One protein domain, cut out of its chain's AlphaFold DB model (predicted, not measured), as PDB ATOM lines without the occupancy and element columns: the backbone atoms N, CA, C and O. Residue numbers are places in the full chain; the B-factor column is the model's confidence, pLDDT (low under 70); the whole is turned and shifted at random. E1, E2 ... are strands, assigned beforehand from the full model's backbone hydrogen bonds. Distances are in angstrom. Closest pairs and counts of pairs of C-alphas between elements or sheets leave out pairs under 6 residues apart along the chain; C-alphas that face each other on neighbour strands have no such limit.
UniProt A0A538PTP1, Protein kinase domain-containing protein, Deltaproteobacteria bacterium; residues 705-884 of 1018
ATOM      1  N   THR A 705     104.753 160.547  66.210       74.12
ATOM      2  CA  THR A 705     103.410 159.942  66.173       74.12
ATOM      3  C   THR A 705     103.328 158.731  67.113       74.12
ATOM      4  O   THR A 705     104.081 157.777  66.904       74.12
ATOM      5  N   PRO A 706     102.419 158.731  68.111       74.06
ATOM      6  CA  PRO A 706     101.565 159.859  68.494       74.06
ATOM      7  C   PRO A 706     102.389 160.992  69.147       74.06
ATOM      8  O   PRO A 706     103.363 160.712  69.851       74.06
ATOM      9  N   PRO A 707     102.032 162.265  68.903       84.06
ATOM     10  CA  PRO A 707     102.689 163.399  69.538       84.06
ATOM     11  C   PRO A 707     102.226 163.547  70.993       84.06
ATOM     12  O   PRO A 707     101.041 163.401  71.300       84.06
ATOM     13  N   GLN A 708     103.150 163.894  71.884       89.19
ATOM     14  CA  GLN A 708     102.876 164.253  73.272       89.19
ATOM     15  C   GLN A 708     103.390 165.669  73.543       89.19
ATOM     16  O   GLN A 708     104.550 165.990  73.271       89.19
ATOM     17  N   ARG A 709     102.540 166.514  74.132       93.56
ATOM     18  CA  ARG A 709     102.961 167.826  74.625       93.56
ATOM     19  C   ARG A 709     103.760 167.663  75.916       93.56
ATOM     20  O   ARG A 709     103.377 166.912  76.811       93.56
ATOM     21  N   VAL A 710     104.869 168.388  76.005       95.12
ATOM     22  CA  VAL A 710     105.698 168.474  77.204       95.12
ATOM     23  C   VAL A 710     105.911 169.939  77.539       95.12
ATOM     24  O   VAL A 710     106.411 170.702  76.715       95.12
ATOM     25  N   SER A 711     105.549 170.346  78.744       96.81
ATOM     26  CA  SER A 711     105.667 171.735  79.191       96.81
ATOM     27  C   SER A 711     106.101 171.791  80.646       96.81
ATOM     28  O   SER A 711     105.953 170.823  81.394       96.81
ATOM     29  N   GLY A 712     106.676 172.918  81.055       97.06
ATOM     30  CA  GLY A 712     107.114 173.076  82.431       97.06
ATOM     31  C   GLY A 712     107.967 174.308  82.685       97.06
ATOM     32  O   GLY A 712     108.063 175.214  81.857       97.06
ATOM     33  N   VAL A 713     108.608 174.324  83.851       97.44
ATOM     34  CA  VAL A 713     109.543 175.359  84.294       97.44
ATOM     35  C   VAL A 713     110.864 174.734  84.739       97.44
ATOM     36  O   VAL A 713     110.892 173.764  85.504       97.44
ATOM     37  N   VAL A 714     111.973 175.308  84.282       97.94
ATOM     38  CA  VAL A 714     113.312 174.998  84.783       97.94
ATOM     39  C   VAL A 714     113.652 175.965  85.905       97.94
ATOM     40  O   VAL A 714     113.501 177.180  85.769       97.94
ATOM     41  N   VAL A 715     114.119 175.425  87.026       97.19
ATOM     42  CA  VAL A 715     114.444 176.197  88.226       97.19
ATOM     43  C   VAL A 715     115.838 175.888  88.753       97.19
ATOM     44  O   VAL A 715     116.387 174.808  88.532       97.19
ATOM     45  N   ASP A 716     116.418 176.832  89.484       94.06
ATOM     46  CA  ASP A 716     117.628 176.603  90.261       94.06
ATOM     47  C   ASP A 716     117.312 175.836  91.564       94.06
ATOM     48  O   ASP A 716     116.163 175.529  91.890       94.06
ATOM     49  N   ARG A 717     118.344 175.548  92.365       86.38
ATOM     50  CA  ARG A 717     118.185 174.879  93.669       86.38
ATOM     51  C   ARG A 717     117.339 175.649  94.686       86.38
ATOM     52  O   ARG A 717     116.847 175.037  95.627       86.38
ATOM     53  N   ARG A 718     117.215 176.968  94.540       90.00
ATOM     54  CA  ARG A 718     116.398 177.833  95.406       90.00
ATOM     55  C   ARG A 718     114.961 177.943  94.891       90.00
ATOM     56  O   ARG A 718     114.123 178.537  95.557       90.00
ATOM     57  N   GLY A 719     114.674 177.340  93.738       90.88
ATOM     58  CA  GLY A 719     113.369 177.340  93.104       90.88
ATOM     59  C   GLY A 719     113.104 178.543  92.203       90.88
ATOM     60  O   GLY A 719     111.970 178.659  91.736       90.88
ATOM     61  N   ASN A 720     114.108 179.390  91.943       95.00
ATOM     62  CA  ASN A 720     113.980 180.527  91.034       95.00
ATOM     63  C   ASN A 720     113.993 180.043  89.582       95.00
ATOM     64  O   ASN A 720     114.788 179.152  89.271       95.00
ATOM     65  N   PRO A 721     113.187 180.630  88.684       95.44
ATOM     66  CA  PRO A 721     113.229 180.282  87.271       95.44
ATOM     67  C   PRO A 721     114.598 180.540  86.635       95.44
ATOM     68  O   PRO A 721     115.276 181.513  86.968       95.44
ATOM     69  N   VAL A 722     115.004 179.664  85.717       96.75
ATOM     70  CA  VAL A 722     116.290 179.749  85.016       96.75
ATOM     71  C   VAL A 722     116.051 179.958  83.532       96.75
ATOM     72  O   VAL A 722     115.476 179.098  82.877       96.75
ATOM     73  N   ALA A 723     116.535 181.082  83.007       96.00
ATOM     74  CA  ALA A 723     116.498 181.396  81.584       96.00
ATOM     75  C   ALA A 723     117.680 180.775  80.822       96.00
ATOM     76  O   ALA A 723     118.760 180.581  81.385       96.00
ATOM     77  N   GLY A 724     117.487 180.508  79.527       95.38
ATOM     78  CA  GLY A 724     118.534 179.999  78.634       95.38
ATOM     79  C   GLY A 724     118.943 178.531  78.822       95.38
ATOM     80  O   GLY A 724     119.882 178.099  78.163       95.38
ATOM     81  N   ALA A 725     118.277 177.756  79.683       95.62
ATOM     82  CA  ALA A 725     118.519 176.322  79.803       95.62
ATOM     83  C   ALA A 725     117.960 175.566  78.587       95.62
ATOM     84  O   ALA A 725     116.849 175.844  78.132       95.62
ATOM     85  N   THR A 726     118.712 174.587  78.088       95.44
ATOM     86  CA  THR A 726     118.266 173.673  77.032       95.44
ATOM     87  C   THR A 726     117.523 172.508  77.667       95.44
ATOM     88  O   THR A 726     118.048 171.839  78.553       95.44
ATOM     89  N   VAL A 727     116.293 172.267  77.228       95.50
ATOM     90  CA  VAL A 727     115.458 171.144  77.652       95.50
ATOM     91  C   VAL A 727     115.324 170.182  76.491       95.50
ATOM     92  O   VAL A 727     114.775 170.557  75.460       95.50
ATOM     93  N   THR A 728     115.803 168.955  76.654       93.38
ATOM     94  CA  THR A 728     115.789 167.918  75.620       93.38
ATOM     95  C   THR A 728     114.837 166.798  76.011       93.38
ATOM     96  O   THR A 728     114.888 166.298  77.136       93.38
ATOM     97  N   ALA A 729     113.988 166.395  75.068       91.75
ATOM     98  CA  ALA A 729     113.052 165.291  75.189       91.75
ATOM     99  C   ALA A 729     113.316 164.232  74.109       91.75
ATOM    100  O   ALA A 729     113.467 164.561  72.930       91.75
ATOM    101  N   GLY A 730     113.349 162.958  74.496       87.94
ATOM    102  CA  GLY A 730     113.512 161.847  73.556       87.94
ATOM    103  C   GLY A 730     113.327 160.482  74.209       87.94
ATOM    104  O   GLY A 730     113.343 160.365  75.429       87.94
ATOM    105  N   ARG A 731     113.158 159.435  73.394       81.56
ATOM    106  CA  ARG A 731     112.955 158.056  73.874       81.56
ATOM    107  C   ARG A 731     114.179 157.488  74.596       81.56
ATOM    108  O   ARG A 731     114.036 156.783  75.589       81.56
ATOM    109  N   SER A 732     115.369 157.766  74.077       80.38
ATOM    110  CA  SER A 732     116.649 157.352  74.645       80.38
ATOM    111  C   SER A 732     117.630 158.503  74.493       80.38
ATOM    112  O   SER A 732     117.933 158.930  73.375       80.38
ATOM    113  N   LEU A 733     118.087 159.037  75.622       84.81
ATOM    114  CA  LEU A 733     119.024 160.151  75.651       84.81
ATOM    115  C   LEU A 733     120.394 159.652  76.100       84.81
ATOM    116  O   LEU A 733     120.532 158.734  76.907       84.81
ATOM    117  N   ARG A 734     121.435 160.293  75.597       84.44
ATOM    118  CA  ARG A 734     122.808 160.108  76.052       84.44
ATOM    119  C   ARG A 734     123.338 161.460  76.474       84.44
ATOM    120  O   ARG A 734     122.961 162.468  75.894       84.44
ATOM    121  N   GLY A 735     124.149 161.502  77.515       85.38
ATOM    122  CA  GLY A 735     124.902 162.702  77.847       85.38
ATOM    123  C   GLY A 735     126.378 162.472  77.583       85.38
ATOM    124  O   GLY A 735     126.876 161.377  77.816       85.38
ATOM    125  N   ASP A 736     127.077 163.492  77.125       85.19
ATOM    126  CA  ASP A 736     128.528 163.479  76.978       85.19
ATOM    127  C   ASP A 736     129.110 164.812  77.478       85.19
ATOM    128  O   ASP A 736     128.440 165.568  78.193       85.19
ATOM    129  N   SER A 737     130.370 165.090  77.141       81.12
ATOM    130  CA  SER A 737     131.048 166.327  77.529       81.12
ATOM    131  C   SER A 737     130.512 167.587  76.851       81.12
ATOM    132  O   SER A 737     130.863 168.686  77.271       81.12
ATOM    133  N   VAL A 738     129.685 167.450  75.813       84.81
ATOM    134  CA  VAL A 738     129.047 168.568  75.114       84.81
ATOM    135  C   VAL A 738     127.662 168.842  75.691       84.81
ATOM    136  O   VAL A 738     127.307 170.003  75.879       84.81
ATOM    137  N   GLY A 739     126.883 167.801  75.994       83.62
ATOM    138  CA  GLY A 739     125.529 167.971  76.525       83.62
ATOM    139  C   GLY A 739     124.672 166.713  76.443       83.62
ATOM    140  O   GLY A 739     125.169 165.608  76.229       83.62
ATOM    141  N   ALA A 740     123.367 166.877  76.636       84.12
ATOM    142  CA  ALA A 740     122.369 165.853  76.386       84.12
ATOM    143  C   ALA A 740     122.068 165.767  74.881       84.12
ATOM    144  O   ALA A 740     121.977 166.761  74.161       84.12
ATOM    145  N   ALA A 741     121.941 164.538  74.401       80.00
ATOM    146  CA  ALA A 741     121.935 164.183  72.998       80.00
ATOM    147  C   ALA A 741     121.072 162.954  72.744       80.00
ATOM    148  O   ALA A 741     120.715 162.208  73.658       80.00
ATOM    149  N   GLY A 742     120.807 162.697  71.471       72.50
ATOM    150  CA  GLY A 742     120.275 161.414  71.048       72.50
ATOM    151  C   GLY A 742     121.270 160.286  71.039       72.50
ATOM    152  O   GLY A 742     122.464 160.486  70.841       72.50
ATOM    153  N   GLY A 743     120.742 159.069  71.146       68.50
ATOM    154  CA  GLY A 743     121.431 157.907  70.601       68.50
ATOM    155  C   GLY A 743     121.652 158.029  69.090       68.50
ATOM    156  O   GLY A 743     120.922 158.734  68.394       68.50
ATOM    157  N   PHE A 744     122.630 157.279  68.573       71.31
ATOM    158  CA  PHE A 744     122.922 157.193  67.136       71.31
ATOM    159  C   PHE A 744     121.709 156.729  66.298       71.31
ATOM    160  O   PHE A 744     121.615 157.056  65.115       71.31
ATOM    161  N   THR A 745     120.756 156.025  66.919       67.25
ATOM    162  CA  THR A 745     119.539 155.481  66.294       67.25
ATOM    163  C   THR A 745     118.320 156.402  66.386       67.25
ATOM    164  O   THR A 745     117.552 156.479  65.434       67.25
ATOM    165  N   ASP A 746     118.154 157.147  67.487       70.94
ATOM    166  CA  ASP A 746     116.877 157.805  67.835       70.94
ATOM    167  C   ASP A 746     116.867 159.320  67.544       70.94
ATOM    168  O   ASP A 746     115.902 160.017  67.859       70.94
ATOM    169  N   ARG A 747     117.935 159.836  66.924       79.44
ATOM    170  CA  ARG A 747     118.189 161.270  66.680       79.44
ATOM    171  C   ARG A 747     117.046 162.053  66.022       79.44
ATOM    172  O   ARG A 747     116.878 163.223  66.337       79.44
ATOM    173  N   ASP A 748     116.252 161.424  65.152       82.25
ATOM    174  CA  ASP A 748     115.159 162.092  64.420       82.25
ATOM    175  C   ASP A 748     113.909 162.332  65.299       82.25
ATOM    176  O   ASP A 748     113.055 163.159  64.985       82.25
ATOM    177  N   THR A 749     113.796 161.631  66.432       82.50
ATOM    178  CA  THR A 749     112.629 161.726  67.336       82.50
ATOM    179  C   THR A 749     112.805 162.755  68.449       82.50
ATOM    180  O   THR A 749     111.893 163.008  69.239       82.50
ATOM    181  N   ILE A 750     113.988 163.359  68.527       87.31
ATOM    182  CA  ILE A 750     114.384 164.210  69.640       87.31
ATOM    183  C   ILE A 750     113.863 165.615  69.429       87.31
ATOM    184  O   ILE A 750     113.824 166.137  68.313       87.31
ATOM    185  N   ARG A 751     113.462 166.233  70.531       90.38
ATOM    186  CA  ARG A 751     113.051 167.627  70.575       90.38
ATOM    187  C   ARG A 751     113.866 168.354  71.612       90.38
ATOM    188  O   ARG A 751     114.185 167.792  72.654       90.38
ATOM    189  N   SER A 752     114.184 169.607  71.323       91.00
ATOM    190  CA  SER A 752     114.791 170.491  72.304       91.00
ATOM    191  C   SER A 752     114.091 171.841  72.301       91.00
ATOM    192  O   SER A 752     113.684 172.327  71.249       91.00
ATOM    193  N   ALA A 753     113.964 172.437  73.477       94.12
ATOM    194  CA  ALA A 753     113.485 173.795  73.678       94.12
ATOM    195  C   ALA A 753     114.495 174.562  74.533       94.12
ATOM    196  O   ALA A 753     115.251 173.966  75.296       94.12
ATOM    197  N   THR A 754     114.514 175.885  74.413       96.19
ATOM    198  CA  THR A 754     115.282 176.748  75.319       96.19
ATOM    199  C   THR A 754     114.310 177.512  76.201       96.19
ATOM    200  O   THR A 754     113.302 178.016  75.713       96.19
ATOM    201  N   THR A 755     114.594 177.592  77.495       97.06
ATOM    202  CA  THR A 755     113.709 178.257  78.456       97.06
ATOM    203  C   THR A 755     113.697 179.773  78.283       97.06
ATOM    204  O   THR A 755     114.764 180.388  78.156       97.06
ATOM    205  N   GLY A 756     112.511 180.377  78.383       94.44
ATOM    206  CA  GLY A 756     112.319 181.829  78.400       94.44
ATOM    207  C   GLY A 756     112.821 182.510  79.682       94.44
ATOM    208  O   GLY A 756     113.359 181.870  80.584       94.44
ATOM    209  N   ALA A 757     112.630 183.830  79.780       93.69
ATOM    210  CA  ALA A 757     113.049 184.626  80.944       93.69
ATOM    211  C   ALA A 757     112.354 184.210  82.256       93.69
ATOM    212  O   ALA A 757     112.925 184.351  83.334       93.69
ATOM    213  N   ASP A 758     111.143 183.663  82.161       94.44
ATOM    214  CA  ASP A 758     110.365 183.105  83.270       94.44
ATOM    215  C   ASP A 758     110.678 181.619  83.534       94.44
ATOM    216  O   ASP A 758     109.951 180.954  84.272       94.44
ATOM    217  N   GLY A 759     111.743 181.090  82.920       94.75
ATOM    218  CA  GLY A 759     112.196 179.704  83.027       94.75
ATOM    219  C   GLY A 759     111.269 178.673  82.388       94.75
ATOM    220  O   GLY A 759     111.524 177.476  82.524       94.75
ATOM    221  N   ARG A 760     110.197 179.094  81.707       97.19
ATOM    222  CA  ARG A 760     109.252 178.170  81.080       97.19
ATOM    223  C   ARG A 760     109.776 177.609  79.769       97.19
ATOM    224  O   ARG A 760     110.501 178.285  79.036       97.19
ATOM    225  N   PHE A 761     109.375 176.380  79.469       97.31
ATOM    226  CA  PHE A 761     109.624 175.716  78.196       97.31
ATOM    227  C   PHE A 761     108.371 174.978  77.719       97.31
ATOM    228  O   PHE A 761     107.536 174.553  78.521       97.31
ATOM    229  N   GLU A 762     108.284 174.789  76.407       96.69
ATOM    230  CA  GLU A 762     107.261 173.970  75.769       96.69
ATOM    231  C   GLU A 762     107.882 173.196  74.603       96.69
ATOM    232  O   GLU A 762     108.642 173.738  73.800       96.69
ATOM    233  N   ILE A 763     107.564 171.908  74.533       95.19
ATOM    234  CA  ILE A 763     107.894 170.986  73.456       95.19
ATOM    235  C   ILE A 763     106.553 170.399  72.985       95.19
ATOM    236  O   ILE A 763     105.998 169.525  73.652       95.19
ATOM    237  N   PRO A 764     105.994 170.878  71.862       92.38
ATOM    238  CA  PRO A 764     104.629 170.538  71.457       92.38
ATOM    239  C   PRO A 764     104.485 169.132  70.846       92.38
ATOM    240  O   PRO A 764     103.372 168.631  70.745       92.38
ATOM    241  N   ASP A 765     105.595 168.522  70.423       91.12
ATOM    242  CA  ASP A 765     105.634 167.294  69.620       91.12
ATOM    243  C   ASP A 765     106.741 166.342  70.114       91.12
ATOM    244  O   ASP A 765     107.644 165.953  69.370       91.12
ATOM    245  N   ALA A 766     106.755 166.023  71.411       90.19
ATOM    246  CA  ALA A 766     107.625 164.972  71.938       90.19
ATOM    247  C   ALA A 766     107.065 163.587  71.581       90.19
ATOM    248  O   ALA A 766     105.866 163.424  71.363       90.19
ATOM    249  N   ILE A 767     107.931 162.575  71.530       86.31
ATOM    250  CA  ILE A 767     107.491 161.190  71.349       86.31
ATOM    251  C   ILE A 767     106.820 160.662  72.623       86.31
ATOM    252  O   ILE A 767     107.243 161.003  73.730       86.31
ATOM    253  N   GLU A 768     105.806 159.809  72.465       78.12
ATOM    254  CA  GLU A 768     105.209 159.057  73.575       78.12
ATOM    255  C   GLU A 768     106.308 158.324  74.375       78.12
ATOM    256  O   GLU A 768     107.220 157.721  73.796       78.12
ATOM    257  N   ASP A 769     106.244 158.428  75.707       77.12
ATOM    258  CA  ASP A 769     107.244 157.928  76.668       77.12
ATOM    259  C   ASP A 769     108.637 158.573  76.591       77.12
ATOM    260  O   ASP A 769     109.633 157.979  77.025       77.12
ATOM    261  N   ALA A 770     108.747 159.791  76.058       86.12
ATOM    262  CA  ALA A 770     109.997 160.535  76.131       86.12
ATOM    263  C   ALA A 770     110.465 160.730  77.586       86.12
ATOM    264  O   ALA A 770     109.675 160.890  78.518       86.12
ATOM    265  N   ILE A 771     111.779 160.769  77.774       88.75
ATOM    266  CA  ILE A 771     112.413 161.314  78.972       88.75
ATOM    267  C   ILE A 771     112.845 162.752  78.703       88.75
ATOM    268  O   ILE A 771     113.244 163.079  77.587       88.75
ATOM    269  N   VAL A 772     112.774 163.597  79.727       91.81
ATOM    270  CA  VAL A 772     113.045 165.034  79.652       91.81
ATOM    271  C   VAL A 772     114.186 165.388  80.597       91.81
ATOM    272  O   VAL A 772     114.180 164.995  81.767       91.81
ATOM    273  N   ILE A 773     115.170 166.127  80.088       92.12
ATOM    274  CA  ILE A 773     116.337 166.604  80.838       92.12
ATOM    275  C   ILE A 773     116.554 168.079  80.516       92.12
ATOM    276  O   ILE A 773     116.506 168.462  79.352       92.12
ATOM    277  N   ALA A 774     116.823 168.892  81.536       94.19
ATOM    278  CA  ALA A 774     117.274 170.269  81.375       94.19
ATOM    279  C   ALA A 774     118.769 170.393  81.674       94.19
ATOM    280  O   ALA A 774     119.264 169.797  82.636       94.19
ATOM    281  N   GLU A 775     119.478 171.216  80.909       93.50
ATOM    282  CA  GLU A 775     120.882 171.538  81.140       93.50
ATOM    283  C   GLU A 775     121.211 173.006  80.866       93.50
ATOM    284  O   GLU A 775     120.599 173.670  80.031       93.50
ATOM    285  N   LEU A 776     122.181 173.525  81.616       92.94
ATOM    286  CA  LEU A 776     122.741 174.855  81.420       92.94
ATOM    287  C   LEU A 776     124.173 174.883  81.954       92.94
ATOM    288  O   LEU A 776     124.380 174.886  83.173       92.94
ATOM    289  N   ALA A 777     125.140 174.957  81.039       87.94
ATOM    290  CA  ALA A 777     126.568 174.873  81.343       87.94
ATOM    291  C   ALA A 777     126.896 173.611  82.170       87.94
ATOM    292  O   ALA A 777     126.573 172.501  81.761       87.94
ATOM    293  N   ASP A 778     127.496 173.762  83.349       86.00
ATOM    294  CA  ASP A 778     127.873 172.667  84.246       86.00
ATOM    295  C   ASP A 778     126.716 172.169  85.132       86.00
ATOM    296  O   ASP A 778     126.948 171.462  86.117       86.00
ATOM    297  N   ARG A 779     125.462 172.523  84.829       90.88
ATOM    298  CA  ARG A 779     124.284 172.129  85.613       90.88
ATOM    299  C   ARG A 779     123.312 171.300  84.786       90.88
ATOM    300  O   ARG A 779     123.052 171.623  83.633       90.88
ATOM    301  N   ARG A 780     122.715 170.280  85.407       90.81
ATOM    302  CA  ARG A 780     121.756 169.370  84.769       90.81
ATOM    303  C   ARG A 780     120.659 168.942  85.743       90.81
ATOM    304  O   ARG A 780     120.909 168.839  86.947       90.81
ATOM    305  N   SER A 781     119.446 168.725  85.247       91.38
ATOM    306  CA  SER A 781     118.355 168.129  86.023       91.38
ATOM    307  C   SER A 781     118.431 166.598  86.003       91.38
ATOM    308  O   SER A 781     118.971 166.020  85.058       91.38
ATOM    309  N   PRO A 782     117.847 165.899  86.989       86.56
ATOM    310  CA  PRO A 782     117.542 164.480  86.837       86.56
ATOM    311  C   PRO A 782     116.623 164.245  85.620       86.56
ATOM    312  O   PRO A 782     115.824 165.133  85.297       86.56
ATOM    313  N   PRO A 783     116.703 163.076  84.959       86.75
ATOM    314  CA  PRO A 783     115.752 162.703  83.923       86.75
ATOM    315  C   PRO A 783     114.373 162.461  84.536       86.75
ATOM    316  O   PRO A 783     114.242 161.736  85.525       86.75
ATOM    317  N   VAL A 784     113.341 163.031  83.923       88.06
ATOM    318  CA  VAL A 784     111.938 162.810  84.299       88.06
ATOM    319  C   VAL A 784     111.148 162.274  83.109       88.06
ATOM    320  O   VAL A 784     111.556 162.458  81.966       88.06
ATOM    321  N   ALA A 785     110.033 161.591  83.359       86.69
ATOM    322  CA  ALA A 785     109.125 161.199  82.284       86.69
ATOM    323  C   ALA A 785     108.470 162.441  81.655       86.69
ATOM    324  O   ALA A 785     108.218 163.431  82.345       86.69
ATOM    325  N   ALA A 786     108.199 162.378  80.354       88.62
ATOM    326  CA  ALA A 786     107.463 163.401  79.627       88.62
ATOM    327  C   ALA A 786     106.056 163.598  80.202       88.62
ATOM    328  O   ALA A 786     105.363 162.640  80.548       88.62
ATOM    329  N   GLY A 787     105.638 164.856  80.274       90.06
ATOM    330  CA  GLY A 787     104.357 165.280  80.819       90.06
ATOM    331  C   GLY A 787     104.212 166.796  80.754       90.06
ATOM    332  O   GLY A 787     105.121 167.499  80.305       90.06
ATOM    333  N   GLU A 788     103.069 167.287  81.208       93.69
ATOM    334  CA  GLU A 788     102.788 168.718  81.341       93.69
ATOM    335  C   GLU A 788     103.105 169.197  82.767       93.69
ATOM    336  O   GLU A 788     103.214 168.391  83.694       93.69
ATOM    337  N   ASP A 789     103.299 170.506  82.930       93.81
ATOM    338  CA  ASP A 789     103.599 171.160  84.213       93.81
ATOM    339  C   ASP A 789     104.836 170.605  84.949       93.81
ATOM    340  O   ASP A 789     104.928 170.601  86.181       93.81
ATOM    341  N   LEU A 790     105.842 170.164  84.189       95.12
ATOM    342  CA  LEU A 790     107.083 169.637  84.742       95.12
ATOM    343  C   LEU A 790     107.863 170.720  85.494       95.12
ATOM    344  O   LEU A 790     108.013 171.853  85.039       95.12
ATOM    345  N   ARG A 791     108.462 170.349  86.626       95.25
ATOM    346  CA  ARG A 791     109.403 171.207  87.358       95.25
ATOM    347  C   ARG A 791     110.795 170.587  87.331       95.25
ATOM    348  O   ARG A 791     111.071 169.643  88.066       95.25
ATOM    349  N   LEU A 792     111.682 171.131  86.497       95.25
ATOM    350  CA  LEU A 792     113.039 170.614  86.296       95.25
ATOM    351  C   LEU A 792     114.045 171.427  87.118       95.25
ATOM    352  O   LEU A 792     114.344 172.573  86.794       95.25
ATOM    353  N   ALA A 793     114.577 170.849  88.195       94.81
ATOM    354  CA  ALA A 793     115.554 171.526  89.045       94.81
ATOM    355  C   ALA A 793     116.991 171.259  88.570       94.81
ATOM    356  O   ALA A 793     117.447 170.114  88.572       94.81
ATOM    357  N   LEU A 794     117.723 172.313  88.209       93.94
ATOM    358  CA  LEU A 794     119.128 172.219  87.816       93.94
ATOM    359  C   LEU A 794     120.036 172.032  89.036       93.94
ATOM    360  O   LEU A 794     120.043 172.841  89.971       93.94
ATOM    361  N   ALA A 795     120.869 170.995  88.989       90.81
ATOM    362  CA  ALA A 795     121.903 170.726  89.978       90.81
ATOM    363  C   ALA A 795     123.304 170.811  89.341       90.81
ATOM    364  O   ALA A 795     123.464 170.429  88.185       90.81
ATOM    365  N   PRO A 796     124.335 171.275  90.074       90.81
ATOM    366  CA  PRO A 796     125.720 171.211  89.625       90.81
ATOM    367  C   PRO A 796     126.141 169.779  89.324       90.81
ATOM    368  O   PRO A 796     125.909 168.871  90.131       90.81
ATOM    369  N   THR A 797     126.813 169.618  88.197       90.94
ATOM    370  CA  THR A 797     127.448 168.377  87.774       90.94
ATOM    371  C   THR A 797     128.922 168.370  88.180       90.94
ATOM    372  O   THR A 797     129.396 169.218  88.950       90.94
ATOM    373  N   SER A 798     129.646 167.323  87.813       92.38
ATOM    374  CA  SER A 798     131.044 167.098  88.163       92.38
ATOM    375  C   SER A 798     131.737 166.328  87.046       92.38
ATOM    376  O   SER A 798     131.086 165.724  86.193       92.38
ATOM    377  N   ARG A 799     133.065 166.361  87.062       92.81
ATOM    378  CA  ARG A 799     133.926 165.588  86.174       92.81
ATOM    379  C   ARG A 799     134.438 164.354  86.901       92.81
ATOM    380  O   ARG A 799     134.931 164.452  88.027       92.81
ATOM    381  N   LEU A 800     134.324 163.201  86.263       93.44
ATOM    382  CA  LEU A 800     134.810 161.926  86.765       93.44
ATOM    383  C   LEU A 800     135.991 161.467  85.914       93.44
ATOM    384  O   LEU A 800     135.843 161.294  84.709       93.44
ATOM    385  N   GLU A 801     137.144 161.244  86.535       94.81
ATOM    386  CA  GLU A 801     138.369 160.798  85.866       94.81
ATOM    387  C   GLU A 801     138.808 159.443  86.414       94.81
ATOM    388  O   GLU A 801     138.830 159.203  87.631       94.81
ATOM    389  N   GLY A 802     139.191 158.555  85.505       94.19
ATOM    390  CA  GLY A 802     139.546 157.197  85.861       94.19
ATOM    391  C   GLY A 802     140.400 156.497  84.823       94.19
ATOM    392  O   GLY A 802     140.797 157.065  83.804       94.19
ATOM    393  N   ARG A 803     140.692 155.237  85.125       94.25
ATOM    394  CA  ARG A 803     141.360 154.309  84.223       94.25
ATOM    395  C   ARG A 803     140.622 152.986  84.190       94.25
ATOM    396  O   ARG A 803     140.152 152.509  85.222       94.25
ATOM    397  N   VAL A 804     140.553 152.401  83.006       91.00
ATOM    398  CA  VAL A 804     140.125 151.025  82.798       91.00
ATOM    399  C   VAL A 804     141.337 150.182  82.424       91.00
ATOM    400  O   VAL A 804     142.084 150.514  81.507       91.00
ATOM    401  N   ASP A 805     141.540 149.083  83.143       88.81
ATOM    402  CA  ASP A 805     142.420 148.020  82.676       88.81
ATOM    403  C   ASP A 805     141.746 147.315  81.494       88.81
ATOM    404  O   ASP A 805     140.733 146.624  81.649       88.81
ATOM    405  N   LEU A 806     142.305 147.545  80.307       84.75
ATOM    406  CA  LEU A 806     141.786 147.056  79.037       84.75
ATOM    407  C   LEU A 806     141.963 145.542  78.856       84.75
ATOM    408  O   LEU A 806     141.361 144.983  77.941       84.75
ATOM    409  N   ALA A 807     142.776 144.867  79.680       80.38
ATOM    410  CA  ALA A 807     143.016 143.424  79.587       80.38
ATOM    411  C   ALA A 807     143.406 142.953  78.162       80.38
ATOM    412  O   ALA A 807     142.920 141.937  77.665       80.38
ATOM    413  N   GLY A 808     144.245 143.736  77.469       77.75
ATOM    414  CA  GLY A 808     144.686 143.457  76.094       77.75
ATOM    415  C   GLY A 808     143.670 143.793  74.993       77.75
ATOM    416  O   GLY A 808     143.932 143.517  73.824       77.75
ATOM    417  N   ARG A 809     142.520 144.391  75.330       80.56
ATOM    418  CA  ARG A 809     141.507 144.835  74.359       80.56
ATOM    419  C   ARG A 809     141.820 146.238  73.813       80.56
ATOM    420  O   ARG A 809     142.312 147.082  74.559       80.56
ATOM    421  N   PRO A 810     141.490 146.542  72.547       85.69
ATOM    422  CA  PRO A 810     141.658 147.896  72.020       85.69
ATOM    423  C   PRO A 810     140.634 148.881  72.583       85.69
ATOM    424  O   PRO A 810     139.439 148.588  72.643       85.69
ATOM    425  N   ALA A 811     141.100 150.079  72.939       87.06
ATOM    426  CA  ALA A 811     140.271 151.131  73.528       87.06
ATOM    427  C   ALA A 811     139.105 151.575  72.623       87.06
ATOM    428  O   ALA A 811     138.043 151.922  73.126       87.06
ATOM    429  N   ALA A 812     139.261 151.463  71.297       84.38
ATOM    430  CA  ALA A 812     138.234 151.800  70.303       84.38
ATOM    431  C   ALA A 812     136.932 150.974  70.416       84.38
ATOM    432  O   ALA A 812     135.937 151.314  69.776       84.38
ATOM    433  N   ASN A 813     136.934 149.904  71.218       85.19
ATOM    434  CA  ASN A 813     135.764 149.059  71.469       85.19
ATOM    435  C   ASN A 813     135.160 149.276  72.854       85.19
ATOM    436  O   ASN A 813     134.183 148.616  73.201       85.19
ATOM    437  N   VAL A 814     135.760 150.152  73.662       86.44
ATOM    438  CA  VAL A 814     135.365 150.383  75.045       86.44
ATOM    439  C   VAL A 814     134.715 151.752  75.157       86.44
ATOM    440  O   VAL A 814     135.301 152.769  74.791       86.44
ATOM    441  N   ALA A 815     133.520 151.783  75.732       87.62
ATOM    442  CA  ALA A 815     132.876 153.015  76.154       87.62
ATOM    443  C   ALA A 815     132.640 152.977  77.663       87.62
ATOM    444  O   ALA A 815     132.268 151.948  78.237       87.62
ATOM    445  N   ILE A 816     132.833 154.122  78.309       90.25
ATOM    446  CA  ILE A 816     132.432 154.317  79.694       90.25
ATOM    447  C   ILE A 816     130.991 154.775  79.713       90.25
ATOM    448  O   ILE A 816     130.619 155.691  78.988       90.25
ATOM    449  N   MET A 817     130.199 154.154  80.570       87.44
ATOM    450  CA  MET A 817     128.809 154.478  80.804       87.44
ATOM    451  C   MET A 817     128.599 154.791  82.285       87.44
ATOM    452  O   MET A 817     128.839 153.942  83.143       87.44
ATOM    453  N   VAL A 818     128.109 155.988  82.600       85.31
ATOM    454  CA  VAL A 818     127.724 156.368  83.966       85.31
ATOM    455  C   VAL A 818     126.206 156.419  84.069       85.31
ATOM    456  O   VAL A 818     125.532 157.095  83.287       85.31
ATOM    457  N   LYS A 819     125.673 155.687  85.048       78.06
ATOM    458  CA  LYS A 819     124.254 155.665  85.410       78.06
ATOM    459  C   LYS A 819     124.107 156.052  86.875       78.06
ATOM    460  O   LYS A 819     124.814 155.529  87.735       78.06
ATOM    461  N   ASP A 820     123.186 156.956  87.161       71.00
ATOM    462  CA  ASP A 820     122.821 157.287  88.535       71.00
ATOM    463  C   ASP A 820     121.919 156.180  89.105       71.00
ATOM    464  O   ASP A 820     120.986 155.721  88.444       71.00
ATOM    465  N   LEU A 821     122.206 155.732  90.329       59.59
ATOM    466  CA  LEU A 821     121.426 154.697  91.014       59.59
ATOM    467  C   LEU A 821     120.070 155.215  91.513       59.59
ATOM    468  O   LEU A 821     119.178 154.415  91.793       59.59
ATOM    469  N   ALA A 822     119.923 156.535  91.645       57.88
ATOM    470  CA  ALA A 822     118.703 157.186  92.096       57.88
ATOM    471  C   ALA A 822     117.710 157.470  90.957       57.88
ATOM    472  O   ALA A 822     116.571 157.853  91.233       57.88
ATOM    473  N   TRP A 823     118.106 157.307  89.688       61.34
ATOM    474  CA  TRP A 823     117.188 157.512  88.566       61.34
ATOM    475  C   TRP A 823     116.115 156.410  88.517       61.34
ATOM    476  O   TRP A 823     116.399 155.258  88.861       61.34
ATOM    477  N   PRO A 824     114.877 156.733  88.095       51.25
ATOM    478  CA  PRO A 824     113.826 155.737  87.905       51.25
ATOM    479  C   PRO A 824     114.305 154.555  87.051       51.25
ATOM    480  O   PRO A 824     115.027 154.737  86.076       51.25
ATOM    481  N   ALA A 825     113.841 153.336  87.341       47.16
ATOM    482  CA  ALA A 825     114.227 152.141  86.577       47.16
ATOM    483  C   ALA A 825     113.870 152.217  85.072       47.16
ATOM    484  O   ALA A 825     114.443 151.490  84.265       47.16
ATOM    485  N   ARG A 826     112.966 153.132  84.685       49.59
ATOM    486  CA  ARG A 826     112.606 153.444  83.291       49.59
ATOM    487  C   ARG A 826     113.588 154.387  82.575       49.59
ATOM    488  O   ARG A 826     113.386 154.677  81.399       49.59
ATOM    489  N   SER A 827     114.611 154.921  83.243       55.88
ATOM    490  CA  SER A 827     115.473 155.956  82.663       55.88
ATOM    491  C   SER A 827     116.379 155.395  81.564       55.88
ATOM    492  O   SER A 827     117.445 154.840  81.822       55.88
ATOM    493  N   ARG A 828     115.979 155.618  80.306       73.25
ATOM    494  CA  ARG A 828     116.768 155.390  79.081       73.25
ATOM    495  C   ARG A 828     117.813 156.502  78.869       73.25
ATOM    496  O   ARG A 828     118.004 156.980  77.757       73.25
ATOM    497  N   TYR A 829     118.448 156.945  79.958       81.56
ATOM    498  CA  TYR A 829     119.498 157.961  79.963       81.56
ATOM    499  C   TYR A 829     120.795 157.385  80.515       81.56
ATOM    500  O   TYR A 829     120.790 156.696  81.538       81.56
ATOM    501  N   ALA A 830     121.911 157.678  79.857       83.50
ATOM    502  CA  ALA A 830     123.235 157.360  80.368       83.50
ATOM    503  C   ALA A 830     124.260 158.393  79.903       83.50
ATOM    504  O   ALA A 830     124.156 158.922  78.797       83.50
ATOM    505  N   LEU A 831     125.266 158.649  80.735       87.94
ATOM    506  CA  LEU A 831     126.419 159.442  80.325       87.94
ATOM    507  C   LEU A 831     127.435 158.529  79.662       87.94
ATOM    508  O   LEU A 831     127.753 157.491  80.238       87.94
ATOM    509  N   LEU A 832     127.939 158.907  78.493       88.75
ATOM    510  CA  LEU A 832     128.952 158.160  77.767       88.75
ATOM    511  C   LEU A 832     130.255 158.947  77.675       88.75
ATOM    512  O   LEU A 832     130.246 160.159  77.471       88.75
ATOM    513  N   ALA A 833     131.374 158.236  77.765       92.00
ATOM    514  CA  ALA A 833     132.680 158.774  77.418       92.00
ATOM    515  C   ALA A 833     133.526 157.733  76.675       92.00
ATOM    516  O   ALA A 833     133.418 156.536  76.965       92.00
ATOM    517  N   PRO A 834     134.378 158.172  75.740       92.81
ATOM    518  CA  PRO A 834     135.353 157.300  75.112       92.81
ATOM    519  C   PRO A 834     136.509 156.966  76.057       92.81
ATOM    520  O   PRO A 834     136.720 157.622  77.082       92.81
ATOM    521  N   VAL A 835     137.266 155.936  75.687       93.00
ATOM    522  CA  VAL A 835     138.464 155.492  76.399       93.00
ATOM    523  C   VAL A 835     139.685 155.761  75.527       93.00
ATOM    524  O   VAL A 835     139.709 155.413  74.350       93.00
ATOM    525  N   ALA A 836     140.710 156.386  76.100       92.44
ATOM    526  CA  ALA A 836     141.974 156.620  75.418       92.44
ATOM    527  C   ALA A 836     142.795 155.325  75.292       92.44
ATOM    528  O   ALA A 836     142.584 154.352  76.016       92.44
ATOM    529  N   ALA A 837     143.788 155.318  74.398       89.38
ATOM    530  CA  ALA A 837     144.625 154.141  74.137       89.38
ATOM    531  C   ALA A 837     145.364 153.601  75.380       89.38
ATOM    532  O   ALA A 837     145.663 152.413  75.448       89.38
ATOM    533  N   ASP A 838     145.639 154.456  76.367       90.94
ATOM    534  CA  ASP A 838     146.271 154.100  77.642       90.94
ATOM    535  C   ASP A 838     145.262 153.669  78.732       90.94
ATOM    536  O   ASP A 838     145.618 153.563  79.909       90.94
ATOM    537  N   GLY A 839     143.992 153.482  78.360       91.12
ATOM    538  CA  GLY A 839     142.895 153.123  79.254       91.12
ATOM    539  C   GLY A 839     142.340 154.285  80.081       91.12
ATOM    540  O   GLY A 839     141.461 154.063  80.911       91.12
ATOM    541  N   SER A 840     142.832 155.517  79.917       94.75
ATOM    542  CA  SER A 840     142.280 156.672  80.637       94.75
ATOM    543  C   SER A 840     140.928 157.110  80.075       94.75
ATOM    544  O   SER A 840     140.648 156.970  78.884       94.75
ATOM    545  N   PHE A 841     140.067 157.635  80.946       94.31
ATOM    546  CA  PHE A 841     138.777 158.194  80.555       94.31
ATOM    547  C   PHE A 841     138.404 159.393  81.429       94.31
ATOM    548  O   PHE A 841     138.805 159.489  82.596       94.31
ATOM    549  N   ALA A 842     137.585 160.280  80.870       93.12
ATOM    550  CA  ALA A 842     136.973 161.388  81.587       93.12
ATOM    551  C   ALA A 842     135.502 161.521  81.180       93.12
ATOM    552  O   ALA A 842     135.189 161.546  79.994       93.12
ATOM    553  N   VAL A 843     134.613 161.607  82.167       91.44
ATOM    554  CA  VAL A 843     133.177 161.830  81.966       91.44
ATOM    555  C   VAL A 843     132.821 163.176  82.578       91.44
ATOM    556  O   VAL A 843     132.975 163.366  83.786       91.44
ATOM    557  N   ASP A 844     132.338 164.103  81.762       89.06
ATOM    558  CA  ASP A 844     131.818 165.394  82.216       89.06
ATOM    559  C   ASP A 844     130.286 165.335  82.389       89.06
ATOM    560  O   ASP A 844     129.616 164.407  81.929       89.06
ATOM    561  N   GLY A 845     129.701 166.310  83.092       86.81
ATOM    562  CA  GLY A 845     128.243 166.380  83.267       86.81
ATOM    563  C   GLY A 845     127.665 165.343  84.241       86.81
ATOM    564  O   GLY A 845     126.463 165.063  84.214       86.81
ATOM    565  N   VAL A 846     128.504 164.779  85.114       89.31
ATOM    566  CA  VAL A 846     128.144 163.718  86.061       89.31
ATOM    567  C   VAL A 846     127.376 164.289  87.266       89.31
ATOM    568  O   VAL A 846     127.874 165.219  87.904       89.31
ATOM    569  N   PRO A 847     126.184 163.776  87.631       86.75
ATOM    570  CA  PRO A 847     125.450 164.273  88.796       86.75
ATOM    571  C   PRO A 847     126.199 163.984  90.104       86.75
ATOM    572  O   PRO A 847     126.901 162.986  90.239       86.75
ATOM    573  N   ARG A 848     126.052 164.857  91.108       87.56
ATOM    574  CA  ARG A 848     126.633 164.619  92.439       87.56
ATOM    575  C   ARG A 848     125.769 163.637  93.219       87.56
ATOM    576  O   ARG A 848     124.587 163.894  93.423       87.56
ATOM    577  N   GLY A 849     126.370 162.557  93.700       85.88
ATOM    578  CA  GLY A 849     125.652 161.479  94.366       85.88
ATOM    579  C   GLY A 849     126.431 160.173  94.356       85.88
ATOM    580  O   GLY A 849     127.653 160.160  94.205       85.88
ATOM    581  N   GLU A 850     125.720 159.073  94.554       83.75
ATOM    582  CA  GLU A 850     126.269 157.728  94.426       83.75
ATOM    583  C   GLU A 850     125.910 157.169  93.051       83.75
ATOM    584  O   GLU A 850     124.739 157.083  92.693       83.75
ATOM    585  N   LEU A 851     126.928 156.832  92.266       83.50
ATOM    586  CA  LEU A 851     126.782 156.532  90.846       83.50
ATOM    587  C   LEU A 851     127.375 155.178  90.515       83.50
ATOM    588  O   LEU A 851     128.344 154.740  91.140       83.50
ATOM    589  N   ARG A 852     126.847 154.564  89.459       82.06
ATOM    590  CA  ARG A 852     127.430 153.380  88.843       82.06
ATOM    591  C   ARG A 852     128.213 153.783  87.603       82.06
ATOM    592  O   ARG A 852     127.661 154.379  86.681       82.06
ATOM    593  N   VAL A 853     129.489 153.426  87.585       86.19
ATOM    594  CA  VAL A 853     130.400 153.632  86.458       86.19
ATOM    595  C   VAL A 853     130.681 152.268  85.859       86.19
ATOM    596  O   VAL A 853     131.089 151.357  86.577       86.19
ATOM    597  N   LEU A 854     130.433 152.118  84.567       82.69
ATOM    598  CA  LEU A 854     130.591 150.874  83.832       82.69
ATOM    599  C   LEU A 854     131.546 151.111  82.665       82.69
ATOM    600  O   LEU A 854     131.388 152.086  81.943       82.69
ATOM    601  N   ALA A 855     132.501 150.219  82.456       84.12
ATOM    602  CA  ALA A 855     133.188 150.067  81.186       84.12
ATOM    603  C   ALA A 855     132.489 148.939  80.433       84.12
ATOM    604  O   ALA A 855     132.409 147.822  80.947       84.12
ATOM    605  N   ALA A 856     131.963 149.241  79.252       75.94
ATOM    606  CA  ALA A 856     131.306 148.270  78.395       75.94
ATOM    607  C   ALA A 856     132.105 148.099  77.105       75.94
ATOM    608  O   ALA A 856     132.516 149.083  76.489       75.94
ATOM    609  N   ILE A 857     132.290 146.845  76.707       73.50
ATOM    610  CA  ILE A 857     132.709 146.491  75.356       73.50
ATOM    611  C   ILE A 857     131.461 146.092  74.587       73.50
ATOM    612  O   ILE A 857     130.754 145.180  75.021       73.50
ATOM    613  N   ASP A 858     131.210 146.750  73.461       62.09
ATOM    614  CA  ASP A 858     130.213 146.275  72.506       62.09
ATOM    615  C   ASP A 858     130.873 145.204  71.626       62.09
ATOM    616  O   ASP A 858     131.723 145.502  70.785       62.09
ATOM    617  N   GLY A 859     130.599 143.937  71.937       57.94
ATOM    618  CA  GLY A 859     131.232 142.769  71.335       57.94
ATOM    619  C   GLY A 859     130.258 141.883  70.555       57.94
ATOM    620  O   GLY A 859     129.040 142.059  70.554       57.94
ATOM    621  N   VAL A 860     130.814 140.878  69.885       52.28
ATOM    622  CA  VAL A 860     130.071 139.871  69.122       52.28
ATOM    623  C   VAL A 860     129.314 138.950  70.083       52.28
ATOM    624  O   VAL A 860     129.887 138.085  70.733       52.28
ATOM    625  N   GLY A 861     128.011 139.203  70.239       48.84
ATOM    626  CA  GLY A 861     127.114 138.388  71.068       48.84
ATOM    627  C   GLY A 861     127.308 138.530  72.584       48.84
ATOM    628  O   GLY A 861     126.707 137.762  73.335       48.84
ATOM    629  N   ASP A 862     128.126 139.484  73.046       51.78
ATOM    630  CA  ASP A 862     128.472 139.634  74.461       51.78
ATOM    631  C   ASP A 862     128.808 141.084  74.831       51.78
ATOM    632  O   ASP A 862     129.716 141.680  74.247       51.78
ATOM    633  N   MET A 863     128.131 141.636  75.843       57.91
ATOM    634  CA  MET A 863     128.546 142.897  76.463       57.91
ATOM    635  C   MET A 863     129.393 142.575  77.693       57.91
ATOM    636  O   MET A 863     128.881 142.143  78.726       57.91
ATOM    637  N   VAL A 864     130.709 142.773  77.597       58.62
ATOM    638  CA  VAL A 864     131.591 142.633  78.764       58.62
ATOM    639  C   VAL A 864     131.499 143.916  79.571       58.62
ATOM    640  O   VAL A 864     131.868 144.977  79.066       58.62
ATOM    641  N   THR A 865     131.005 143.819  80.810       64.56
ATOM    642  CA  THR A 865     130.858 144.977  81.699       64.56
ATOM    643  C   THR A 865     131.722 144.849  82.951       64.56
ATOM    644  O   THR A 865     131.486 144.007  83.819       64.56
ATOM    645  N   GLY A 866     132.734 145.710  83.048       69.38
ATOM    646  CA  GLY A 866     133.448 145.987  84.295       69.38
ATOM    647  C   GLY A 866     132.819 147.203  84.965       69.38
ATOM    648  O   GLY A 866     132.422 148.134  84.272       69.38
ATOM    649  N   GLY A 867     132.697 147.231  86.290       77.19
ATOM    650  CA  GLY A 867     131.989 148.330  86.939       77.19
ATOM    651  C   GLY A 867     132.403 148.608  88.370       77.19
ATOM    652  O   GLY A 867     132.896 147.736  89.078       77.19
ATOM    653  N   ALA A 868     132.193 149.854  88.785       76.94
ATOM    654  CA  ALA A 868     132.463 150.337  90.128       76.94
ATOM    655  C   ALA A 868     131.372 151.314  90.578       76.94
ATOM    656  O   ALA A 868     130.730 151.995  89.772       76.94
ATOM    657  N   THR A 869     131.185 151.412  91.892       81.06
ATOM    658  CA  THR A 869     130.392 152.484  92.493       81.06
ATOM    659  C   THR A 869     131.317 153.653  92.811       81.06
ATOM    660  O   THR A 869     132.322 153.481  93.499       81.06
ATOM    661  N   ALA A 870     130.972 154.846  92.335       83.50
ATOM    662  CA  ALA A 870     131.705 156.074  92.617       83.50
ATOM    663  C   ALA A 870     130.818 157.041  93.402       83.50
ATOM    664  O   ALA A 870     129.662 157.274  93.050       83.50
ATOM    665  N   ARG A 871     131.364 157.633  94.468       87.56
ATOM    666  CA  ARG A 871     130.672 158.662  95.250       87.56
ATOM    667  C   ARG A 871     131.195 160.043  94.869       87.56
ATOM    668  O   ARG A 871     132.330 160.394  95.184       87.56
ATOM    669  N   VAL A 872     130.347 160.841  94.231       87.75
ATOM    670  CA  VAL A 872     130.692 162.145  93.663       87.75
ATOM    671  C   VAL A 872     130.223 163.274  94.575       87.75
ATOM    672  O   VAL A 872     129.032 163.562  94.669       87.75
ATOM    673  N   ARG A 873     131.171 163.913  95.275       86.19
ATOM    674  CA  ARG A 873     130.905 165.025  96.214       86.19
ATOM    675  C   ARG A 873     131.492 166.368  95.765       86.19
ATOM    676  O   ARG A 873     130.915 167.408  96.075       86.19
ATOM    677  N   GLY A 874     132.623 166.344  95.059       87.88
ATOM    678  CA  GLY A 874     133.345 167.528  94.581       87.88
ATOM    679  C   GLY A 874     133.203 167.750  93.071       87.88
ATOM    680  O   GLY A 874     132.688 166.872  92.387       87.88
ATOM    681  N   PRO A 875     133.665 168.901  92.547       88.19
ATOM    682  CA  PRO A 875     133.567 169.245  91.125       88.19
ATOM    683  C   PRO A 875     134.392 168.326  90.214       88.19
ATOM    684  O   PRO A 875     134.016 168.124  89.065       88.19
ATOM    685  N   VAL A 876     135.483 167.747  90.724       92.00
ATOM    686  CA  VAL A 876     136.288 166.735  90.031       92.00
ATOM    687  C   VAL A 876     136.533 165.577  90.991       92.00
ATOM    688  O   VAL A 876     136.913 165.793  92.143       92.00
ATOM    689  N   VAL A 877     136.321 164.353  90.520       92.06
ATOM    690  CA  VAL A 877     136.579 163.116  91.261       92.06
ATOM    691  C   VAL A 877     137.519 162.257  90.433       92.06
ATOM    692  O   VAL A 877     137.216 161.933  89.289       92.06
ATOM    693  N   ARG A 878     138.668 161.906  91.013       93.06
ATOM    694  CA  ARG A 878     139.740 161.155  90.350       93.06
ATOM    695  C   ARG A 878     139.906 159.771  90.957       93.06
ATOM    696  O   ARG A 878     139.530 159.550  92.106       93.06
ATOM    697  N   GLY A 879     140.554 158.884  90.206       85.50
ATOM    698  CA  GLY A 879     140.988 157.579  90.700       85.50
ATOM    699  C   GLY A 879     139.922 156.492  90.609       85.50
ATOM    700  O   GLY A 879     140.017 155.496  91.320       85.50
ATOM    701  N   VAL A 880     138.912 156.654  89.745       87.81
ATOM    702  CA  VAL A 880     138.002 155.545  89.439       87.81
ATOM    703  C   VAL A 880     138.774 154.491  88.656       87.81
ATOM    704  O   VAL A 880     139.187 154.733  87.525       87.81
ATOM    705  N   ALA A 881     138.981 153.332  89.268       87.56
ATOM    706  CA  ALA A 881     139.606 152.187  88.627       87.56
ATOM    707  C   ALA A 881     138.525 151.202  88.174       87.56
ATOM    708  O   ALA A 881     137.675 150.792  88.966       87.56
ATOM    709  N   LEU A 882     138.566 150.831  86.899       86.38
ATOM    710  CA  LEU A 882     137.734 149.797  86.294       86.38
ATOM    711  C   LEU A 882     138.648 148.695  85.755       86.38
ATOM    712  O   LEU A 882     139.803 148.947  85.420       86.38
ATOM    713  N   SER A 883     138.131 147.478  85.633       79.75
ATOM    714  CA  SER A 883     138.861 146.377  85.008       79.75
ATOM    715  C   SER A 883     137.930 145.570  84.118       79.75
ATOM    716  O   SER A 883     136.799 145.274  84.506       79.75
ATOM    717  N   LEU A 884     138.416 145.238  82.922       76.50
ATOM    718  CA  LEU A 884     137.775 144.315  81.985       76.50
ATOM    719  C   LEU A 884     138.326 142.883  82.124       76.50
ATOM    720  O   LEU A 884     137.934 142.003  81.355       76.50
TER     721      LEU A 884
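Overview. This is residues 705 to 884 of the 1018 residues of the protein "Protein kinase domain-containing protein" of Deltaproteobacteria bacterium (UniProt A0A538PTP1). Two small sandwiches of strands stand end to end: in one, the sheet E6 E1 E8 packs on the sheet E5 E2 E7; in the other, the sheet E12 E9 E15 packs on part of a larger, strongly twisted sheet. The hairpin E3 and E4 lies between them and extends that larger sheet to the order E4 E3 E11 E10 E13 E14, while E8 runs on into E9. The printed part has 180 residues, with fifteen named strands, E1 to E15 in order, and no named helix: all strand, with 102 residues in the strands. E5 E2 E7 is antiparallel and the other three sheets are mixed. The whole is compact, with a radius of gyration of the C-alphas of 16.8 A and spans of 51 by 37 by 24 A.

Along the chain. E1, residues 707 to 715, begins at C-alpha 707 (102.689, 163.399, 69.538) and is 25.5 A long. Then come E2, 726 to 730; E3, 733 to 735; E4, 740 to 742; E5, 751 to 754; E6, 760 to 767; E7, 771 to 776; and E8, 790 to 793. E9, 795 to 805, 31.5 A, begins at C-alpha 795 (121.903, 170.726, 89.978). E10, 814 to 820, E11, 829 to 834, and E12, 840 to 847, precede E13, 849 to 858, 27.0 A, and E14, 863 to 872, 25.9 A. E15, 876 to 883, ends at C-alpha 883 (138.861, 146.377, 85.008).

Arrangement. E1 is antiparallel to E6, with N 710 and O 763 2.8 A apart, and parallel to E8, with N 713 and O 790 2.8 A apart. E6 bends by 65 degrees at residue 764. E2 is antiparallel to E5 (N 727 to O 753, 2.8 A) and to E7 (N 728 to O 773, 2.8 A). These two sheets are face to face, 8.0 A centre to centre where they face. E3 is antiparallel to E4 (N 741 to O 734, 2.7 A) and parallel to E11 (N 735 to O 830, 2.9 A). E10 is antiparallel to E11 (N 816 to O 833, 2.8 A) and to E13 (N 817 to O 854, 2.8 A); E13 and E14 form a hairpin (N 855 to O 866, 2.8 A). E9 is antiparallel to E12 (N 800 to O 843, 2.8 A) and parallel to E15 (N 801 to O 877, 2.8 A). Their sheet faces the six-stranded one at 8.5 A; the closest C-alphas of E11 and E12, Ala 833 and Val 843, are 5.5 A apart.

Size, cuts and confidence. The two C-alphas farthest apart, of Asp 758 and Gly 808, are 52.9 A apart. The printed part has no cut. The link E7 to E8, residues 777 to 789, is long. The mean pLDDT of the printed part is 85.2; residues 743, 745, 821 to 827 and 858 to 866 are under 70.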